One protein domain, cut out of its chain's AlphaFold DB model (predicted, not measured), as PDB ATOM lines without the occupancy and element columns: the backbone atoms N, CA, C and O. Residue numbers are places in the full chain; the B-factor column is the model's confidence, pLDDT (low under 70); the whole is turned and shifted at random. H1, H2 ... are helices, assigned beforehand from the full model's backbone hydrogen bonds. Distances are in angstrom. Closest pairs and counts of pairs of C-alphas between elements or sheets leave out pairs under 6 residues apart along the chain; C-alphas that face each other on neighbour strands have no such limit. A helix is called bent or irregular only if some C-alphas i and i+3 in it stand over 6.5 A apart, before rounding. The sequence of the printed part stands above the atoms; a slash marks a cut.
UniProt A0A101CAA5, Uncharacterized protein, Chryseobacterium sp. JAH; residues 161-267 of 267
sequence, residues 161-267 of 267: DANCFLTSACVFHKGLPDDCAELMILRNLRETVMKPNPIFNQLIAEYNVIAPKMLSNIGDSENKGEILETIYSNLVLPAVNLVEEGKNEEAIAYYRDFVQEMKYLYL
ATOM      1  N   ASP A 161     129.091  97.639  72.048       54.41
ATOM      2  CA  ASP A 161     128.309  97.073  73.151       54.41
ATOM      3  C   ASP A 161     129.092  96.010  73.935       54.41
ATOM      4  O   ASP A 161     128.922  95.859  75.150       54.41
ATOM      5  N   ALA A 162     130.007  95.303  73.272       54.91
ATOM      6  CA  ALA A 162     130.885  94.320  73.902       54.91
ATOM      7  C   ALA A 162     132.144  94.948  74.536       54.91
ATOM      8  O   ALA A 162     132.913  94.265  75.209       54.91
ATOM      9  N   ASN A 163     132.312  96.264  74.397       61.44
ATOM     10  CA  ASN A 163     133.470  97.032  74.858       61.44
ATOM     11  C   ASN A 163     133.228  97.822  76.148       61.44
ATOM     12  O   ASN A 163     133.996  98.723  76.489       61.44
ATOM     13  N   CYS A 164     132.151  97.514  76.865       74.75
ATOM     14  CA  CYS A 164     131.816  98.186  78.107       74.75
ATOM     15  C   CYS A 164     132.209  97.360  79.341       74.75
ATOM     16  O   CYS A 164     132.472  96.153  79.282       74.75
ATOM     17  N   PHE A 165     132.248  98.023  80.495       83.19
ATOM     18  CA  PHE A 165     132.619  97.374  81.748       83.19
ATOM     19  C   PHE A 165     131.594  96.325  82.218       83.19
ATOM     20  O   PHE A 165     131.976  95.440  82.976       83.19
ATOM     21  N   LEU A 166     130.337  96.355  81.738       89.62
ATOM     22  CA  LEU A 166     129.353  95.295  82.011       89.62
ATOM     23  C   LEU A 166     129.777  93.973  81.373       89.62
ATOM     24  O   LEU A 166     129.872  92.960  82.059       89.62
ATOM     25  N   THR A 167     130.094  93.990  80.077       84.88
ATOM     26  CA  THR A 167     130.585  92.807  79.357       84.88
ATOM     27  C   THR A 167     131.893  92.319  79.968       84.88
ATOM     28  O   THR A 167     132.093  91.120  80.131       84.88
ATOM     29  N   SER A 168     132.760  93.235  80.407       84.81
ATOM     30  CA  SER A 168     134.002  92.851  81.085       84.81
ATOM     31  C   SER A 168     133.778  92.185  82.437       84.81
ATOM     32  O   SER A 168     134.451  91.203  82.750       84.81
ATOM     33  N   ALA A 169     132.811  92.670  83.212       87.50
ATOM     34  CA  ALA A 169     132.424  92.051  84.466       87.50
ATOM     35  C   ALA A 169     131.775  90.673  84.226       87.50
ATOM     36  O   ALA A 169     132.246  89.675  84.763       87.50
ATOM     37  N   CYS A 170     130.754  90.577  83.372       85.75
ATOM     38  CA  CYS A 170     130.015  89.330  83.149       85.75
ATOM     39  C   CYS A 170     130.831  88.284  82.375       85.75
ATOM     40  O   CYS A 170     130.978  87.147  82.821       85.75
ATOM     41  N   VAL A 171     131.382  88.650  81.220       82.19
ATOM     42  CA  VAL A 171     132.015  87.691  80.307       82.19
ATOM     43  C   VAL A 171     133.443  87.400  80.730       82.19
ATOM     44  O   VAL A 171     133.788  86.258  81.016       82.19
ATOM     45  N   PHE A 172     134.291  88.427  80.798       79.12
ATOM     46  CA  PHE A 172     135.722  88.206  81.013       79.12
ATOM     47  C   PHE A 172     136.067  87.872  82.466       79.12
ATOM     48  O   PHE A 172     136.970  87.070  82.698       79.12
ATOM     49  N   HIS A 173     135.364  88.462  83.435       86.38
ATOM     50  CA  HIS A 173     135.641  88.242  84.854       86.38
ATOM     51  C   HIS A 173     134.825  87.091  85.460       86.38
ATOM     52  O   HIS A 173     135.409  86.224  86.108       86.38
ATOM     53  N   LYS A 174     133.504  87.010  85.220       86.50
ATOM     54  CA  LYS A 174     132.683  85.882  85.717       86.50
ATOM     55  C   LYS A 174     132.685  84.649  84.808       86.50
ATOM     56  O   LYS A 174     132.250  83.589  85.254       86.50
ATOM     57  N   GLY A 175     133.178  84.752  83.573       76.81
ATOM     58  CA  GLY A 175     133.188  83.634  82.623       76.81
ATOM     59  C   GLY A 175     131.807  83.296  82.056       76.81
ATOM     60  O   GLY A 175     131.592  82.165  81.617       76.81
ATOM     61  N   LEU A 176     130.860  84.237  82.102       78.38
ATOM     62  CA  LEU A 176     129.525  84.066  81.532       78.38
ATOM     63  C   LEU A 176     129.567  84.230  80.005       78.38
ATOM     64  O   LEU A 176     130.466  84.884  79.475       78.38
ATOM     65  N   PRO A 177     128.611  83.660  79.259       76.50
ATOM     66  CA  PRO A 177     128.502  83.952  77.838       76.50
ATOM     67  C   PRO A 177     128.004  85.393  77.607       76.50
ATOM     68  O   PRO A 177     127.372  85.994  78.478       76.50
ATOM     69  N   ASP A 178     128.280  85.965  76.430       80.38
ATOM     70  CA  ASP A 178     127.860  87.340  76.098       80.38
ATOM     71  C   ASP A 178     126.329  87.506  76.052       80.38
ATOM     72  O   ASP A 178     125.809  88.586  76.313       80.38
ATOM     73  N   ASP A 179     125.597  86.425  75.793       85.19
ATOM     74  CA  ASP A 179     124.135  86.351  75.834       85.19
ATOM     75  C   ASP A 179     123.591  85.858  77.190       85.19
ATOM     76  O   ASP A 179     122.457  85.379  77.271       85.19
ATOM     77  N   CYS A 180     124.370  85.983  78.273       89.88
ATOM     78  CA  CYS A 180     123.892  85.672  79.620       89.88
ATOM     79  C   CYS A 180     122.662  86.505  80.009       89.88
ATOM     80  O   CYS A 180     122.442  87.617  79.513       89.88
ATOM     81  N   ALA A 181     121.857  85.955  80.921       94.38
ATOM     82  CA  ALA A 181     120.585  86.543  81.332       94.38
ATOM     83  C   ALA A 181     120.757  87.989  81.818       94.38
ATOM     84  O   ALA A 181     119.992  88.864  81.424       94.38
ATOM     85  N   GLU A 182     121.806  88.257  82.592       95.62
ATOM     86  CA  GLU A 182     122.098  89.570  83.156       95.62
ATOM     87  C   GLU A 182     122.315  90.627  82.067       95.62
ATOM     88  O   GLU A 182     121.686  91.689  82.081       95.62
ATOM     89  N   LEU A 183     123.168  90.332  81.079       93.19
ATOM     90  CA  LEU A 183     123.418  91.252  79.969       93.19
ATOM     91  C   LEU A 183     122.183  91.403  79.086       93.19
ATOM     92  O   LEU A 183     121.884  92.514  78.660       93.19
ATOM     93  N   MET A 184     121.446  90.321  78.834       94.69
ATOM     94  CA  MET A 184     120.227  90.377  78.028       94.69
ATOM     95  C   MET A 184     119.138  91.231  78.682       94.69
ATOM     96  O   MET A 184     118.489  92.011  77.987       94.69
ATOM     97  N   ILE A 185     118.979  91.160  80.005       97.00
ATOM     98  CA  ILE A 185     118.037  91.994  80.763       97.00
ATOM     99  C   ILE A 185     118.426  93.473  80.664       97.00
ATOM    100  O   ILE A 185     117.589  94.305  80.305       97.00
ATOM    101  N   LEU A 186     119.696  93.812  80.904       95.00
ATOM    102  CA  LEU A 186     120.168  95.202  80.839       95.00
ATOM    103  C   LEU A 186     120.153  95.763  79.408       95.00
ATOM    104  O   LEU A 186     119.772  96.916  79.195       95.00
ATOM    105  N   ARG A 187     120.503  94.947  78.406       93.25
ATOM    106  CA  ARG A 187     120.367  95.303  76.985       93.25
ATOM    107  C   ARG A 187     118.899  95.553  76.648       93.25
ATOM    108  O   ARG A 187     118.587  96.581  76.061       93.25
ATOM    109  N   ASN A 188     117.987  94.685  77.083       94.25
ATOM    110  CA  ASN A 188     116.559  94.865  76.846       94.25
ATOM    111  C   ASN A 188     116.007  96.132  77.521       94.25
ATOM    112  O   ASN A 188     115.247  96.859  76.885       94.25
ATOM    113  N   LEU A 189     116.425  96.451  78.754       95.62
ATOM    114  CA  LEU A 189     116.102  97.725  79.414       95.62
ATOM    115  C   LEU A 189     116.529  98.915  78.541       95.62
ATOM    116  O   LEU A 189     115.736  99.823  78.279       95.62
ATOM    117  N   ARG A 190     117.766  98.894  78.034       93.25
ATOM    118  CA  ARG A 190     118.278  99.947  77.151       93.25
ATOM    119  C   ARG A 190     117.458 100.065  75.867       93.25
ATOM    120  O   ARG A 190     117.055 101.167  75.507       93.25
ATOM    121  N   GLU A 191     117.219  98.953  75.180       92.00
ATOM    122  CA  GLU A 191     116.542  98.949  73.878       92.00
ATOM    123  C   GLU A 191     115.058  99.322  73.973       92.00
ATOM    124  O   GLU A 191     114.552 100.038  73.113       92.00
ATOM    125  N   THR A 192     114.356  98.851  75.005       94.50
ATOM    126  CA  THR A 192     112.890  98.957  75.083       94.50
ATOM    127  C   THR A 192     112.400 100.119  75.936       94.50
ATOM    128  O   THR A 192     111.298 100.613  75.700       94.50
ATOM    129  N   VAL A 193     113.208 100.589  76.893       94.88
ATOM    130  CA  VAL A 193     112.842 101.694  77.793       94.88
ATOM    131  C   VAL A 193     113.673 102.936  77.511       94.88
ATOM    132  O   VAL A 193     113.114 104.021  77.354       94.88
ATOM    133  N   MET A 194     115.001 102.800  77.436       93.12
ATOM    134  CA  MET A 194     115.872 103.975  77.371       93.12
ATOM    135  C   MET A 194     115.898 104.613  75.980       93.12
ATOM    136  O   MET A 194     115.606 105.797  75.854       93.12
ATOM    137  N   LYS A 195     116.208 103.842  74.932       89.12
ATOM    138  CA  LYS A 195     116.337 104.358  73.555       89.12
ATOM    139  C   LYS A 195     115.074 105.042  73.014       89.12
ATOM    140  O   LYS A 195     115.215 106.076  72.366       89.12
ATOM    141  N   PRO A 196     113.848 104.528  73.240       92.56
ATOM    142  CA  PRO A 196     112.642 105.181  72.732       92.56
ATOM    143  C   PRO A 196     112.299 106.481  73.466       92.56
ATOM    144  O   PRO A 196     111.483 107.256  72.968       92.56
ATOM    145  N   ASN A 197     112.879 106.718  74.648       91.06
ATOM    146  CA  ASN A 197     112.571 107.869  75.483       91.06
ATOM    147  C   ASN A 197     113.695 108.924  75.394       91.06
ATOM    148  O   ASN A 197     114.770 108.730  75.969       91.06
ATOM    149  N   PRO A 198     113.439 110.088  74.759       88.38
ATOM    150  CA  PRO A 198     114.448 111.123  74.543       88.38
ATOM    151  C   PRO A 198     115.135 111.644  75.809       88.38
ATOM    152  O   PRO A 198     116.247 112.162  75.721       88.38
ATOM    153  N   ILE A 199     114.505 111.500  76.983       90.12
ATOM    154  CA  ILE A 199     115.079 111.904  78.275       90.12
ATOM    155  C   ILE A 199     116.399 111.167  78.549       90.12
ATOM    156  O   ILE A 199     117.308 111.741  79.147       90.12
ATOM    157  N   PHE A 200     116.545 109.925  78.079       88.75
ATOM    158  CA  PHE A 200     117.741 109.119  78.328       88.75
ATOM    159  C   PHE A 200     118.814 109.239  77.241       88.75
ATOM    160  O   PHE A 200     119.906 108.705  77.425       88.75
ATOM    161  N   ASN A 201     118.565 109.966  76.146       83.50
ATOM    162  CA  ASN A 201     119.525 110.086  75.041       83.50
ATOM    163  C   ASN A 201     120.884 110.614  75.507       83.50
ATOM    164  O   ASN A 201     121.921 110.088  75.111       83.50
ATOM    165  N   GLN A 202     120.881 111.620  76.387       80.69
ATOM    166  CA  GLN A 202     122.118 112.172  76.934       80.69
ATOM    167  C   GLN A 202     122.870 111.141  77.787       80.69
ATOM    168  O   GLN A 202     124.088 111.042  77.673       80.69
ATOM    169  N   LEU A 203     122.154 110.346  78.588       85.44
ATOM    170  CA  LEU A 203     122.749 109.310  79.433       85.44
ATOM    171  C   LEU A 203     123.385 108.194  78.592       85.44
ATOM    172  O   LEU A 203     124.498 107.764  78.884       85.44
ATOM    173  N   ILE A 204     122.706 107.751  77.527       84.81
ATOM    174  CA  ILE A 204     123.234 106.741  76.596       84.81
ATOM    175  C   ILE A 204     124.465 107.284  75.861       84.81
ATOM    176  O   ILE A 204     125.488 106.603  75.786       84.81
ATOM    177  N   ALA A 205     124.381 108.510  75.337       77.00
ATOM    178  CA  ALA A 205     125.486 109.139  74.622       77.00
ATOM    179  C   ALA A 205     126.711 109.289  75.526       77.00
ATOM    180  O   ALA A 205     127.802 108.888  75.137       77.00
ATOM    181  N   GLU A 206     126.524 109.791  76.751       80.75
ATOM    182  CA  GLU A 206     127.590 109.914  77.742       80.75
ATOM    183  C   GLU A 206     128.212 108.554  78.070       80.75
ATOM    184  O   GLU A 206     129.436 108.418  78.024       80.75
ATOM    185  N   TYR A 207     127.383 107.538  78.336       84.38
ATOM    186  CA  TYR A 207     127.835 106.179  78.628       84.38
ATOM    187  C   TYR A 207     128.765 105.623  77.541       84.38
ATOM    188  O   TYR A 207     129.828 105.086  77.858       84.38
ATOM    189  N   ASN A 208     128.410 105.813  76.268       75.19
ATOM    190  CA  ASN A 208     129.212 105.359  75.130       75.19
ATOM    191  C   ASN A 208     130.608 106.006  75.079       75.19
ATOM    192  O   ASN A 208     131.536 105.416  74.529       75.19
ATOM    193  N   VAL A 209     130.778 107.193  75.669       74.06
ATOM    194  CA  VAL A 209     132.079 107.872  75.791       74.06
ATOM    195  C   VAL A 209     132.882 107.324  76.955       74.06
ATOM    196  O   VAL A 209     134.071 107.028  76.830       74.06
ATOM    197  N   ILE A 210     132.242 107.264  78.122       80.81
ATOM    198  CA  ILE A 210     132.943 107.060  79.385       80.81
ATOM    199  C   ILE A 210     133.246 105.588  79.628       80.81
ATOM    200  O   ILE A 210     134.288 105.291  80.201       80.81
ATOM    201  N   ALA A 211     132.387 104.664  79.183       82.69
ATOM    202  CA  ALA A 211     132.528 103.250  79.510       82.69
ATOM    203  C   ALA A 211     133.813 102.630  78.926       82.69
ATOM    204  O   ALA A 211     134.539 102.001  79.700       82.69
ATOM    205  N   PRO A 212     134.172 102.856  77.643       77.12
ATOM    206  CA  PRO A 212     135.473 102.465  77.096       77.12
ATOM    207  C   PRO A 212     136.660 103.032  77.890       77.12
ATOM    208  O   PRO A 212     137.598 102.307  78.225       77.12
ATOM    209  N   LYS A 213     136.602 104.324  78.248       77.38
ATOM    210  CA  LYS A 213     137.681 105.029  78.958       77.38
ATOM    211  C   LYS A 213     137.872 104.523  80.383       77.38
ATOM    212  O   LYS A 213     138.992 104.208  80.781       77.38
ATOM    213  N   MET A 214     136.775 104.384  81.120       84.44
ATOM    214  CA  MET A 214     136.768 103.802  82.456       84.44
ATOM    215  C   MET A 214     137.298 102.375  82.430       84.44
ATOM    216  O   MET A 214     138.174 102.048  83.220       84.44
ATOM    217  N   LEU A 215     136.819 101.538  81.502       83.88
ATOM    218  CA  LEU A 215     137.291 100.161  81.375       83.88
ATOM    219  C   LEU A 215     138.798 100.104  81.109       83.88
ATOM    220  O   LEU A 215     139.489  99.270  81.687       83.88
ATOM    221  N   SER A 216     139.315 101.006  80.279       77.56
ATOM    222  CA  SER A 216     140.746 101.100  80.015       77.56
ATOM    223  C   SER A 216     141.550 101.451  81.270       77.56
ATOM    224  O   SER A 216     142.541 100.789  81.562       77.56
ATOM    225  N   ASN A 217     141.099 102.437  82.049       82.94
ATOM    226  CA  ASN A 217     141.758 102.828  83.299       82.94
ATOM    227  C   ASN A 217     141.658 101.729  84.377       82.94
ATOM    228  O   ASN A 217     142.625 101.460  85.091       82.94
ATOM    229  N   ILE A 218     140.525 101.026  84.449       83.88
ATOM    230  CA  ILE A 218     140.352  99.834  85.296       83.88
ATOM    231  C   ILE A 218     141.307  98.719  84.850       83.88
ATOM    232  O   ILE A 218     141.915  98.054  85.684       83.88
ATOM    233  N   GLY A 219     141.470  98.519  83.540       75.75
ATOM    234  CA  GLY A 219     142.353  97.504  82.967       75.75
ATOM    235  C   GLY A 219     143.828  97.694  83.330       75.75
ATOM    236  O   GLY A 219     144.542  96.698  83.467       75.75
ATOM    237  N   ASP A 220     144.251  98.945  83.531       76.81
ATOM    238  CA  ASP A 220     145.605  99.316  83.960       76.81
ATOM    239  C   ASP A 220     145.812  99.203  85.487       76.81
ATOM    240  O   ASP A 220     146.942  99.302  85.965       76.81
ATOM    241  N   SER A 221     144.746  98.980  86.266       79.19
ATOM    242  CA  SER A 221     144.806  98.902  87.730       79.19
ATOM    243  C   SER A 221     145.244  97.512  88.219       79.19
ATOM    244  O   SER A 221     144.769  96.483  87.731       79.19
ATOM    245  N   GLU A 222     146.108  97.455  89.240       82.81
ATOM    246  CA  GLU A 222     146.580  96.183  89.823       82.81
ATOM    247  C   GLU A 222     145.432  95.347  90.414       82.81
ATOM    248  O   GLU A 222     145.421  94.121  90.305       82.81
ATOM    249  N   ASN A 223     144.416  96.011  90.969       88.06
ATOM    250  CA  ASN A 223     143.235  95.399  91.578       88.06
ATOM    251  C   ASN A 223     142.048  95.240  90.605       88.06
ATOM    252  O   ASN A 223     140.907  95.103  91.048       88.06
ATOM    253  N   LYS A 224     142.277  95.209  89.281       87.44
ATOM    254  CA  LYS A 224     141.207  95.108  88.263       87.44
ATOM    255  C   LYS A 224     140.169  94.011  88.531       87.44
ATOM    256  O   LYS A 224     138.991  94.212  88.261       87.44
ATOM    257  N   GLY A 225     140.587  92.857  89.057       81.75
ATOM    258  CA  GLY A 225     139.682  91.740  89.342       81.75
ATOM    259  C   GLY A 225     138.680  92.072  90.449       81.75
ATOM    260  O   GLY A 225     137.507  91.740  90.336       81.75
ATOM    261  N   GLU A 226     139.114  92.785  91.487       91.56
ATOM    262  CA  GLU A 226     138.235  93.241  92.572       91.56
ATOM    263  C   GLU A 226     137.258  94.311  92.080       91.56
ATOM    264  O   GLU A 226     136.082  94.308  92.448       91.56
ATOM    265  N   ILE A 227     137.723  95.196  91.195       91.88
ATOM    266  CA  ILE A 227     136.881  96.222  90.576       91.88
ATOM    267  C   ILE A 227     135.801  95.567  89.709       91.88
ATOM    268  O   ILE A 227     134.625  95.894  89.845       91.88
ATOM    269  N   LEU A 228     136.166  94.610  88.850       89.50
ATOM    270  CA  LEU A 228     135.206  93.896  88.002       89.50
ATOM    271  C   LEU A 228     134.233  93.034  88.823       89.50
ATOM    272  O   LEU A 228     133.051  92.977  88.484       89.50
ATOM    273  N   GLU A 229     134.678  92.433  89.932       92.75
ATOM    274  CA  GLU A 229     133.770  91.757  90.868       92.75
ATOM    275  C   GLU A 229     132.798  92.748  91.515       92.75
ATOM    276  O   GLU A 229     131.615  92.440  91.644       92.75
ATOM    277  N   THR A 230     133.258  93.949  91.875       94.44
ATOM    278  CA  THR A 230     132.409  95.015  92.432       94.44
ATOM    279  C   THR A 230     131.371  95.476  91.413       94.44
ATOM    280  O   THR A 230     130.198  95.603  91.748       94.44
ATOM    281  N   ILE A 231     131.755  95.661  90.148       94.94
ATOM    282  CA  ILE A 231     130.811  95.986  89.070       94.94
ATOM    283  C   ILE A 231     129.774  94.866  88.915       94.94
ATOM    284  O   ILE A 231     128.580  95.140  88.834       94.94
ATOM    285  N   TYR A 232     130.186  93.599  88.914       95.69
ATOM    286  CA  TYR A 232     129.227  92.499  88.800       95.69
ATOM    287  C   TYR A 232     128.267  92.441  90.003       95.69
ATOM    288  O   TYR A 232     127.048  92.464  89.843       95.69
ATOM    289  N   SER A 233     128.813  92.406  91.218       94.75
ATOM    290  CA  SER A 233     128.039  92.192  92.446       94.75
ATOM    291  C   SER A 233     127.212  93.402  92.880       94.75
ATOM    292  O   SER A 233     126.101  93.218  93.373       94.75
ATOM    293  N   ASN A 234     127.716  94.621  92.663       96.31
ATOM    294  CA  ASN A 234     127.101  95.847  93.172       96.31
ATOM    295  C   ASN A 234     126.467  96.719  92.082       96.31
ATOM    296  O   ASN A 234     125.690  97.601  92.428       96.31
ATOM    297  N   LEU A 235     126.728  96.492  90.792       96.19
ATOM    298  CA  LEU A 235     126.007  97.173  89.709       96.19
ATOM    299  C   LEU A 235     125.104  96.217  88.934       96.19
ATOM    300  O   LEU A 235     123.898  96.447  88.872       96.19
ATOM    301  N   VAL A 236     125.672  95.156  88.354       96.81
ATOM    302  CA  VAL A 236     124.938  94.268  87.439       96.81
ATOM    303  C   VAL A 236     123.792  93.568  88.161       96.81
ATOM    304  O   VAL A 236     122.644  93.733  87.758       96.81
ATOM    305  N   LEU A 237     124.078  92.822  89.234       97.75
ATOM    306  CA  LEU A 237     123.046  92.048  89.930       97.75
ATOM    307  C   LEU A 237     121.927  92.929  90.519       97.75
ATOM    308  O   LEU A 237     120.760  92.609  90.294       97.75
ATOM    309  N   PRO A 238     122.209  94.053  91.213       98.06
ATOM    310  CA  PRO A 238     121.142  94.895  91.748       98.06
ATOM    311  C   PRO A 238     120.298  95.559  90.655       98.06
ATOM    312  O   PRO A 238     119.078  95.618  90.786       98.06
ATOM    313  N   ALA A 239     120.917  96.011  89.556       97.62
ATOM    314  CA  ALA A 239     120.180  96.588  88.434       97.62
ATOM    315  C   ALA A 239     119.282  95.545  87.752       97.62
ATOM    316  O   ALA A 239     118.125  95.840  87.465       97.62
ATOM    317  N   VAL A 240     119.780  94.321  87.542       98.00
ATOM    318  CA  VAL A 240     118.991  93.203  86.998       98.00
ATOM    319  C   VAL A 240     117.786  92.905  87.887       98.00
ATOM    320  O   VAL A 240     116.668  92.880  87.378       98.00
ATOM    321  N   ASN A 241     117.981  92.784  89.204       98.06
ATOM    322  CA  ASN A 241     116.888  92.525  90.144       98.06
ATOM    323  C   ASN A 241     115.794  93.606  90.068       98.06
ATOM    324  O   ASN A 241     114.609  93.285  90.038       98.06
ATOM    325  N   LEU A 242     116.172  94.888  89.984       98.44
ATOM    326  CA  LEU A 242     115.205  95.984  89.842       98.44
ATOM    327  C   LEU A 242     114.401  95.882  88.536       98.44
ATOM    328  O   LEU A 242     113.193  96.119  88.540       98.44
ATOM    329  N   VAL A 243     115.040  95.503  87.424       98.06
ATOM    330  CA  VAL A 243     114.347  95.301  86.139       98.06
ATOM    331  C   VAL A 243     113.391  94.113  86.207       98.06
ATOM    332  O   VAL A 243     112.260  94.216  85.732       98.06
ATOM    333  N   GLU A 244     113.803  93.004  86.821       97.12
ATOM    334  CA  GLU A 244     112.953  91.819  87.001       97.12
ATOM    335  C   GLU A 244     111.737  92.098  87.897       97.12
ATOM    336  O   GLU A 244     110.655  91.565  87.655       97.12
ATOM    337  N   GLU A 245     111.870  93.000  88.872       97.88
ATOM    338  CA  GLU A 245     110.759  93.518  89.685       97.88
ATOM    339  C   GLU A 245     109.854  94.518  88.933       97.88
ATOM    340  O   GLU A 245     108.872  95.012  89.492       97.88
ATOM    341  N   GLY A 246     110.161  94.837  87.671       97.06
ATOM    342  CA  GLY A 246     109.432  95.810  86.854       97.06
ATOM    343  C   GLY A 246     109.753  97.273  87.181       97.06
ATOM    344  O   GLY A 246     109.098  98.179  86.661       97.06
ATOM    345  N   LYS A 247     110.766  97.532  88.015       97.88
ATOM    346  CA  LYS A 247     111.168  98.866  88.485       97.88
ATOM    347  C   LYS A 247     112.214  99.494  87.563       97.88
ATOM    348  O   LYS A 247     113.323  99.832  87.973       97.88
ATOM    349  N   ASN A 248     111.856  99.667  86.294       96.38
ATOM    350  CA  ASN A 248     112.791 100.121  85.258       96.38
ATOM    351  C   ASN A 248     113.400 101.503  85.543       96.38
ATOM    352  O   ASN A 248     114.596 101.695  85.348       96.38
ATOM    353  N   GLU A 249     112.609 102.470  86.017       95.25
ATOM    354  CA  GLU A 249     113.121 103.813  86.331       95.25
ATOM    355  C   GLU A 249     114.099 103.796  87.514       95.25
ATOM    356  O   GLU A 249     115.134 104.464  87.464       95.25
ATOM    357  N   GLU A 250     113.822 102.984  88.539       97.69
ATOM    358  CA  GLU A 250     114.726 102.786  89.677       97.69
ATOM    359  C   GLU A 250     116.018 102.090  89.237       97.69
ATOM    360  O   GLU A 250     117.100 102.512  89.639       97.69
ATOM    361  N   ALA A 251     115.931 101.085  88.357       97.50
ATOM    362  CA  ALA A 251     117.100 100.421  87.784       97.50
ATOM    363  C   ALA A 251     117.994 101.406  87.017       97.50
ATOM    364  O   ALA A 251     119.212 101.404  87.191       97.50
ATOM    365  N   ILE A 252     117.397 102.284  86.200       96.19
ATOM    366  CA  ILE A 252     118.130 103.308  85.443       96.19
ATOM    367  C   ILE A 252     118.785 104.320  86.390       96.19
ATOM    368  O   ILE A 252     119.949 104.673  86.191       96.19
ATOM    369  N   ALA A 253     118.068 104.782  87.419       96.00
ATOM    370  CA  ALA A 253     118.610 105.712  88.407       96.00
ATOM    371  C   ALA A 253     119.777 105.089  89.187       96.00
ATOM    372  O   ALA A 253     120.845 105.694  89.262       96.00
ATOM    373  N   TYR A 254     119.606 103.857  89.673       96.25
ATOM    374  CA  TYR A 254     120.648 103.100  90.364       96.25
ATOM    375  C   TYR A 254     121.892 102.926  89.490       96.25
ATOM    376  O   TYR A 254     123.010 103.211  89.915       96.25
ATOM    377  N   TYR A 255     121.688 102.518  88.233       94.38
ATOM    378  CA  TYR A 255     122.768 102.352  87.272       94.38
ATOM    379  C   TYR A 255     123.530 103.662  87.053       94.38
ATOM    380  O   TYR A 255     124.757 103.692  87.129       94.38
ATOM    381  N   ARG A 256     122.807 104.758  86.796       93.44
ATOM    382  CA  ARG A 256     123.392 106.089  86.593       93.44
ATOM    383  C   ARG A 256     124.232 106.513  87.796       93.44
ATOM    384  O   ARG A 256     125.348 106.989  87.601       93.44
ATOM    385  N   ASP A 257     123.704 106.360  89.004       94.56
ATOM    386  CA  ASP A 257     124.363 106.830  90.223       94.56
ATOM    387  C   ASP A 257     125.644 106.032  90.493       94.56
ATOM    388  O   ASP A 257     126.697 106.623  90.729       94.56
ATOM    389  N   PHE A 258     125.606 104.710  90.303       94.44
ATOM    390  CA  PHE A 258     126.803 103.871  90.377       94.44
ATOM    391  C   PHE A 258     127.855 104.277  89.334       94.44
ATOM    392  O   PHE A 258     129.041 104.405  89.637       94.44
ATOM    393  N   VAL A 259     127.443 104.513  88.084       90.88
ATOM    394  CA  VAL A 259     128.364 104.977  87.037       90.88
ATOM    395  C   VAL A 259     128.956 106.338  87.386       90.88
ATOM    396  O   VAL A 259     130.135 106.569  87.126       90.88
ATOM    397  N   GLN A 260     128.189 107.223  88.019       88.94
ATOM    398  CA  GLN A 260     128.683 108.519  88.468       88.94
ATOM    399  C   GLN A 260     129.767 108.393  89.551       88.94
ATOM    400  O   GLN A 260     130.760 109.121  89.489       88.94
ATOM    401  N   GLU A 261     129.635 107.456  90.491       90.00
ATOM    402  CA  GLU A 261     130.692 107.145  91.465       90.00
ATOM    403  C   GLU A 261     131.939 106.582  90.780       90.00
ATOM    404  O   GLU A 261     133.061 107.027  91.023       90.00
ATOM    405  N   MET A 262     131.747 105.649  89.850       89.44
ATOM    406  CA  MET A 262     132.847 105.055  89.099       89.44
ATOM    407  C   MET A 262     133.594 106.093  88.249       89.44
ATOM    408  O   MET A 262     134.817 106.027  88.141       89.44
ATOM    409  N   LYS A 263     132.903 107.092  87.686       88.06
ATOM    410  CA  LYS A 263     133.557 108.217  86.996       88.06
ATOM    411  C   LYS A 263     134.502 108.971  87.929       88.06
ATOM    412  O   LYS A 263     135.603 109.283  87.511       88.06
ATOM    413  N   TYR A 264     134.101 109.238  89.175       85.94
ATOM    414  CA  TYR A 264     134.962 109.924  90.148       85.94
ATOM    415  C   TYR A 264     136.229 109.124  90.483       85.94
ATOM    416  O   TYR A 264     137.281 109.705  90.736       85.94
ATOM    417  N   LEU A 265     136.134 107.793  90.485       84.06
ATOM    418  CA  LEU A 265     137.254 106.913  90.816       84.06
ATOM    419  C   LEU A 265     138.202 106.660  89.638       84.06
ATOM    420  O   LEU A 265     139.393 106.446  89.860       84.06
ATOM    421  N   TYR A 266     137.686 106.649  88.405       83.31
ATOM    422  CA  TYR A 266     138.415 106.120  87.248       83.31
ATOM    423  C   TYR A 266     138.531 107.069  86.054       83.31
ATOM    424  O   TYR A 266     139.099 106.644  85.049       83.31
ATOM    425  N   LEU A 267     138.035 108.310  86.102       80.94
ATOM    426  CA  LEU A 267     138.203 109.316  85.036       80.94
ATOM    427  C   LEU A 267     138.779 110.628  85.554       80.94
ATOM    428  O   LEU A 267     139.555 111.219  84.764       80.94
TER     429      LEU A 267
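Overview. This is residues 161 to 267 of the 267 residues of an uncharacterized protein of Chryseobacterium sp. JAH (UniProt A0A101CAA5). Two layers of helices pack face to face: H3 with the shorter H1 and H2, and over them the hairpin of H4 and H5. The 107 printed residues, all helix in class, hold five named helices, H1 to H5, and no named strand; the whole is compact, radius of gyration of the C-alphas 13.0 A, spans 38 by 26 by 20 A.

Along the chain. Find C-alpha 198 at (114.448, 111.123, 74.543); H3 runs to residue 219, 32.2 A, with a kink of 34 degrees near residue 210, and is irregular, C-alphas 199 and 202 being 7.2 A apart. H4, residues 224 to 244, spans 28.5 A; H5, residues 248 to 266, 26.4 A, ends at (138.415, 106.120, 87.248). H1 is residues 165 to 173, H2 181 to 194.

Arrangement. H3, H4 and H5 form an up-and-down bundle, each running against the one before. H3 touches H5, closest C-alphas Met 214 and Tyr 266, 5.6 A. H1 touches H4 at a steep tilt of 66 degrees, closest C-alphas Ala 169 and Leu 228, 4.9 A. Every O i to N i+4 pair is within hydrogen-bond range in H2 and H5, but 4 of 5 in H1, 14 of 18 in H3 and 15 of 17 in H4.

Size, cuts and confidence. The printed part has no cut and no long link; residues 161 to 163 are under pLDDT 70.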